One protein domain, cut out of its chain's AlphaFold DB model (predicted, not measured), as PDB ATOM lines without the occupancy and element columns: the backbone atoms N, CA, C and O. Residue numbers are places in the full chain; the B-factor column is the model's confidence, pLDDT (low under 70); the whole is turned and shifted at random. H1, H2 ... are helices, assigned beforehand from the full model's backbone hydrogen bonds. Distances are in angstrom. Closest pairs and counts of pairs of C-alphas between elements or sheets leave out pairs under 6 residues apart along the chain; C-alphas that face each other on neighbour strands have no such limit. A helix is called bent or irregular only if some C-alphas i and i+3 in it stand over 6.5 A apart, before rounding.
ATOM      1  N   LYS A   2     130.023 167.306 198.917       60.94
ATOM      2  CA  LYS A   2     129.369 167.997 197.777       60.94
ATOM      3  C   LYS A   2     127.927 168.504 198.001       60.94
ATOM      4  O   LYS A   2     127.504 169.421 197.315       60.94
ATOM      5  N   GLN A   3     127.168 167.950 198.949       59.78
ATOM      6  CA  GLN A   3     125.799 168.422 199.241       59.78
ATOM      7  C   GLN A   3     125.756 169.700 200.097       59.78
ATOM      8  O   GLN A   3     124.754 170.404 200.093       59.78
ATOM      9  N   GLN A   4     126.845 170.023 200.802       62.50
ATOM     10  CA  GLN A   4     126.907 171.188 201.692       62.50
ATOM     11  C   GLN A   4     127.178 172.492 200.919       62.50
ATOM     12  O   GLN A   4     126.710 173.556 201.318       62.50
ATOM     13  N   GLU A   5     127.866 172.401 199.775       66.88
ATOM     14  CA  GLU A   5     128.115 173.540 198.879       66.88
ATOM     15  C   GLU A   5     126.851 173.975 198.118       66.88
ATOM     16  O   GLU A   5     126.619 175.169 197.951       66.88
ATOM     17  N   LEU A   6     125.986 173.031 197.725       60.38
ATOM     18  CA  LEU A   6     124.715 173.352 197.060       60.38
ATOM     19  C   LEU A   6     123.758 174.111 197.990       60.38
ATOM     20  O   LEU A   6     123.198 175.128 197.583       60.38
ATOM     21  N   TYR A   7     123.664 173.694 199.258       58.62
ATOM     22  CA  TYR A   7     122.815 174.352 200.258       58.62
ATOM     23  C   TYR A   7     123.261 175.782 200.603       58.62
ATOM     24  O   TYR A   7     122.419 176.627 200.895       58.62
ATOM     25  N   SER A   8     124.564 176.084 200.534       64.50
ATOM     26  CA  SER A   8     125.058 177.450 200.785       64.50
ATOM     27  C   SER A   8     124.696 178.414 199.648       64.50
ATOM     28  O   SER A   8     124.396 179.575 199.899       64.50
ATOM     29  N   SER A   9     124.645 177.928 198.403       56.53
ATOM     30  CA  SER A   9     124.375 178.774 197.231       56.53
ATOM     31  C   SER A   9     122.906 179.184 197.052       56.53
ATOM     32  O   SER A   9     122.622 180.205 196.423       56.53
ATOM     33  N   GLU A  10     121.961 178.409 197.594       57.72
ATOM     34  CA  GLU A  10     120.526 178.725 197.525       57.72
ATOM     35  C   GLU A  10     120.102 179.707 198.623       57.72
ATOM     36  O   GLU A  10     119.334 180.626 198.343       57.72
ATOM     37  N   SER A  11     120.679 179.581 199.826       55.38
ATOM     38  CA  SER A  11     120.432 180.487 200.957       55.38
ATOM     39  C   SER A  11     120.794 181.940 200.628       55.38
ATOM     40  O   SER A  11     120.055 182.854 200.984       55.38
ATOM     41  N   GLU A  12     121.892 182.165 199.897       57.22
ATOM     42  CA  GLU A  12     122.320 183.512 199.489       57.22
ATOM     43  C   GLU A  12     121.401 184.143 198.426       57.22
ATOM     44  O   GLU A  12     121.315 185.367 198.326       57.22
ATOM     45  N   ARG A  13     120.690 183.331 197.628       56.06
ATOM     46  CA  ARG A  13     119.811 183.826 196.554       56.06
ATOM     47  C   ARG A  13     118.426 184.227 197.043       56.06
ATOM     48  O   ARG A  13     117.847 185.164 196.497       56.06
ATOM     49  N   THR A  14     117.884 183.536 198.040       53.84
ATOM     50  CA  THR A  14     116.535 183.812 198.554       53.84
ATOM     51  C   THR A  14     116.499 185.032 199.469       53.84
ATOM     52  O   THR A  14     115.550 185.810 199.410       53.84
ATOM     53  N   GLU A  15     117.558 185.273 200.244       55.19
ATOM     54  CA  GLU A  15     117.573 186.357 201.234       55.19
ATOM     55  C   GLU A  15     117.625 187.760 200.595       55.19
ATOM     56  O   GLU A  15     117.065 188.713 201.130       55.19
ATOM     57  N   GLN A  16     118.213 187.903 199.402       54.31
ATOM     58  CA  GLN A  16     118.334 189.210 198.738       54.31
ATOM     59  C   GLN A  16     117.090 189.627 197.936       54.31
ATOM     60  O   GLN A  16     116.866 190.820 197.732       54.31
ATOM     61  N   VAL A  17     116.277 188.673 197.473       55.22
ATOM     62  CA  VAL A  17     115.127 188.963 196.594       55.22
ATOM     63  C   VAL A  17     113.848 189.228 197.394       55.22
ATOM     64  O   VAL A  17     113.010 190.020 196.964       55.22
ATOM     65  N   GLU A  18     113.697 188.625 198.575       54.94
ATOM     66  CA  GLU A  18     112.452 188.710 199.351       54.94
ATOM     67  C   GLU A  18     112.350 189.986 200.211       54.94
ATOM     68  O   GLU A  18     111.258 190.513 200.417       54.94
ATOM     69  N   VAL A  19     113.479 190.572 200.625       56.09
ATOM     70  CA  VAL A  19     113.499 191.764 201.499       56.09
ATOM     71  C   VAL A  19     113.045 193.044 200.777       56.09
ATOM     72  O   VAL A  19     112.492 193.947 201.403       56.09
ATOM     73  N   ALA A  20     113.221 193.135 199.456       55.53
ATOM     74  CA  ALA A  20     112.906 194.354 198.707       55.53
ATOM     75  C   ALA A  20     111.399 194.559 198.455       55.53
ATOM     76  O   ALA A  20     110.948 195.696 198.330       55.53
ATOM     77  N   ALA A  21     110.603 193.485 198.392       55.38
ATOM     78  CA  ALA A  21     109.207 193.560 197.953       55.38
ATOM     79  C   ALA A  21     108.207 193.945 199.062       55.38
ATOM     80  O   ALA A  21     107.094 194.378 198.756       55.38
ATOM     81  N   ASP A  22     108.582 193.814 200.339       55.53
ATOM     82  CA  ASP A  22     107.669 194.039 201.475       55.53
ATOM     83  C   ASP A  22     107.800 195.444 202.109       55.53
ATOM     84  O   ASP A  22     106.974 195.853 202.931       55.53
ATOM     85  N   ILE A  23     108.793 196.234 201.675       60.47
ATOM     86  CA  ILE A  23     109.023 197.616 202.136       60.47
ATOM     87  C   ILE A  23     107.933 198.572 201.607       60.47
ATOM     88  O   ILE A  23     107.504 199.476 202.327       60.47
ATOM     89  N   ASP A  24     107.396 198.317 200.410       57.78
ATOM     90  CA  ASP A  24     106.440 199.205 199.725       57.78
ATOM     91  C   ASP A  24     105.050 199.284 200.381       57.78
ATOM     92  O   ASP A  24     104.288 200.213 200.113       57.78
ATOM     93  N   LYS A  25     104.675 198.326 201.242       57.38
ATOM     94  CA  LYS A  25     103.299 198.241 201.777       57.38
ATOM     95  C   LYS A  25     103.143 198.594 203.250       57.38
ATOM     96  O   LYS A  25     102.011 198.790 203.692       57.38
ATOM     97  N   ARG A  26     104.225 198.658 204.032       58.50
ATOM     98  CA  ARG A  26     104.120 198.718 205.506       58.50
ATOM     99  C   ARG A  26     104.650 199.995 206.146       58.50
ATOM    100  O   ARG A  26     104.283 200.289 207.282       58.50
ATOM    101  N   ALA A  27     105.437 200.798 205.442       66.19
ATOM    102  CA  ALA A  27     105.947 202.040 206.001       66.19
ATOM    103  C   ALA A  27     104.941 203.184 205.784       66.19
ATOM    104  O   ALA A  27     104.941 203.837 204.747       66.19
ATOM    105  N   ARG A  28     104.119 203.502 206.795       85.44
ATOM    106  CA  ARG A  28     103.408 204.801 206.895       85.44
ATOM    107  C   ARG A  28     104.382 205.965 207.165       85.44
ATOM    108  O   ARG A  28     104.087 206.861 207.952       85.44
ATOM    109  N   LEU A  29     105.580 205.913 206.593       89.56
ATOM    110  CA  LEU A  29     106.605 206.925 206.776       89.56
ATOM    111  C   LEU A  29     106.440 208.006 205.699       89.56
ATOM    112  O   LEU A  29     106.139 207.680 204.550       89.56
ATOM    113  N   PRO A  30     106.645 209.287 206.042       94.19
ATOM    114  CA  PRO A  30     106.804 210.342 205.054       94.19
ATOM    115  C   PRO A  30     107.877 209.968 204.027       94.19
ATOM    116  O   PRO A  30     108.912 209.402 204.386       94.19
ATOM    117  N   LEU A  31     107.651 210.333 202.762       94.38
ATOM    118  CA  LEU A  31     108.534 209.996 201.641       94.38
ATOM    119  C   LEU A  31     109.999 210.410 201.888       94.38
ATOM    120  O   LEU A  31     110.909 209.667 201.542       94.38
ATOM    121  N   SER A  32     110.224 211.538 202.571       93.50
ATOM    122  CA  SER A  32     111.561 212.031 202.936       93.50
ATOM    123  C   SER A  32     112.328 211.094 203.879       93.50
ATOM    124  O   SER A  32     113.546 210.937 203.765       93.50
ATOM    125  N   ILE A  33     111.625 210.442 204.808       94.50
ATOM    126  CA  ILE A  33     112.221 209.471 205.733       94.50
ATOM    127  C   ILE A  33     112.506 208.165 204.995       94.50
ATOM    128  O   ILE A  33     113.561 207.565 205.201       94.50
ATOM    129  N   LEU A  34     111.597 207.748 204.107       94.44
ATOM    130  CA  LEU A  34     111.775 206.547 203.297       94.44
ATOM    131  C   LEU A  34     113.000 206.669 202.382       94.44
ATOM    132  O   LEU A  34     113.817 205.756 202.342       94.44
ATOM    133  N   GLU A  35     113.177 207.812 201.722       95.69
ATOM    134  CA  GLU A  35     114.334 208.078 200.863       95.69
ATOM    135  C   GLU A  35     115.649 208.004 201.649       95.69
ATOM    136  O   GLU A  35     116.573 207.290 201.259       95.69
ATOM    137  N   THR A  36     115.703 208.654 202.817       96.44
ATOM    138  CA  THR A  36     116.884 208.608 203.695       96.44
ATOM    139  C   THR A  36     117.198 207.176 204.133       96.44
ATOM    140  O   THR A  36     118.361 206.770 204.174       96.44
ATOM    141  N   TRP A  37     116.166 206.391 204.448       95.50
ATOM    142  CA  TRP A  37     116.324 205.006 204.877       95.50
ATOM    143  C   TRP A  37     116.802 204.103 203.737       95.50
ATOM    144  O   TRP A  37     117.731 203.325 203.930       95.50
ATOM    145  N   VAL A  38     116.242 204.251 202.534       95.81
ATOM    146  CA  VAL A  38     116.667 203.508 201.338       95.81
ATOM    147  C   VAL A  38     118.120 203.833 200.994       95.81
ATOM    148  O   VAL A  38     118.931 202.923 200.848       95.81
ATOM    149  N   VAL A  39     118.504 205.110 200.949       96.88
ATOM    150  CA  VAL A  39     119.897 205.494 200.670       96.88
ATOM    151  C   VAL A  39     120.843 204.928 201.732       96.88
ATOM    152  O   VAL A  39     121.875 204.349 201.395       96.88
ATOM    153  N   LYS A  40     120.490 205.022 203.019       97.00
ATOM    154  CA  LYS A  40     121.325 204.492 204.105       97.00
ATOM    155  C   LYS A  40     121.467 202.967 204.049       97.00
ATOM    156  O   LYS A  40     122.565 202.468 204.273       97.00
ATOM    157  N   SER A  41     120.394 202.244 203.736       96.81
ATOM    158  CA  SER A  41     120.392 200.776 203.683       96.81
ATOM    159  C   SER A  41     121.087 200.223 202.436       96.81
ATOM    160  O   SER A  41     121.760 199.201 202.524       96.81
ATOM    161  N   PHE A  42     120.962 200.893 201.285       96.44
ATOM    162  CA  PHE A  42     121.444 200.368 200.001       96.44
ATOM    163  C   PHE A  42     122.734 201.024 199.478       96.44
ATOM    164  O   PHE A  42     123.327 200.508 198.535       96.44
ATOM    165  N   SER A  43     123.228 202.107 200.090       96.56
ATOM    166  CA  SER A  43     124.485 202.766 199.672       96.56
ATOM    167  C   SER A  43     125.730 201.880 199.785       96.56
ATOM    168  O   SER A  43     126.695 202.096 199.056       96.56
TER     169      SER A  43
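This is residues 2 to 43 of the 446 residues of the protein "Hypothetical protein" of Timema monikensis (UniProt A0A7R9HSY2). Picture a hook: one long, lone helix, H1, makes the shaft, the chain runs on beyond it through the short turn of helix H2, and after a bend the helix H3 folds back toward the shaft without reaching it. There is no packed core, and H1 with the residues just after it, residues 2 to 22, sticks out free and makes much of the length. The printed part has 42 residues with three named helices, H1, H2 and H3 in that order along the chain, and no named strand; the class is all helix. The whole is extended, with a radius of gyration of the C-alphas of 15.2 A, and the C-alphas span 48 by 21 by 8 A along their three main axes.

Start with the longest helix, H1, residues 2 to 18, and look for a neighbour beside it: it touches no helix. Residues 2 to 22, of which 2 to 18 belong to H1, stand free, with no C-alpha 8 or more residues away along the chain within 10 A. Go on to H2, residues 23 to 26, which is joined to H1 by a tight link of 4 residues. H1 and H2 are apart, with no C-alpha of the one within 8 A of the other. Then look at H3, residues 31 to 42, joined to H2 by another tight link of 4 residues. H2 and H3 are apart by the same measure, and H1 and H3 are apart too. Residues 25 to 33, of which 31 to 33 belong to H3, also stand free. In the backbone of H3, every O i to N i+4 pair is within hydrogen-bond range, while in H1 this holds for 4 of 13 such pairs, beside 3 of 14 O i to N i+3 pairs. H2 is too short for an O i to N i+4 pair, and its 1 O i to N i+3 pair is not within range.

Find C-alpha 2 of Lys 2 at (129.369, 167.997, 197.777), where H1 begins; from there the helix runs 26.8 A to C-alpha 18 of Glu 18 at (112.452, 188.710, 199.351). Read on through residues 19 to 22 to Ile 23, whose C-alpha at (109.023, 197.616, 202.136) begins H2. This helix ends at Arg 26; it is neither bent nor irregular, but only just: C-alphas 23 and 26 are 6.1 A apart. Residues 27 to 30 bring you to Leu 31, with its C-alpha at (108.534, 209.996, 201.641), where H3 begins. From there H3 covers 16.2 A to C-alpha 42 of Phe 42 at (121.444, 200.368, 200.001), and Ser 43 follows it.

For the greatest extent, look from the C-alpha of Lys 2 to that of Pro 30: these are the two farthest apart, at 48.5 A. The first and last printed C-alphas, those of Lys 2 and Ser 43, are 35.2 A apart. The printed part has no cut, and it runs from residue 2 to residue 43 of a full chain of 446 residues. Both links are tight, and there is no long one. Read the B-factor column for the model's confidence: the mean pLDDT of the printed part is 72.0, and residues 2 to 27, which are 26 residues, are under 70. The mean pLDDT is 58 in H1 and 59 in H2, against 96 in H3.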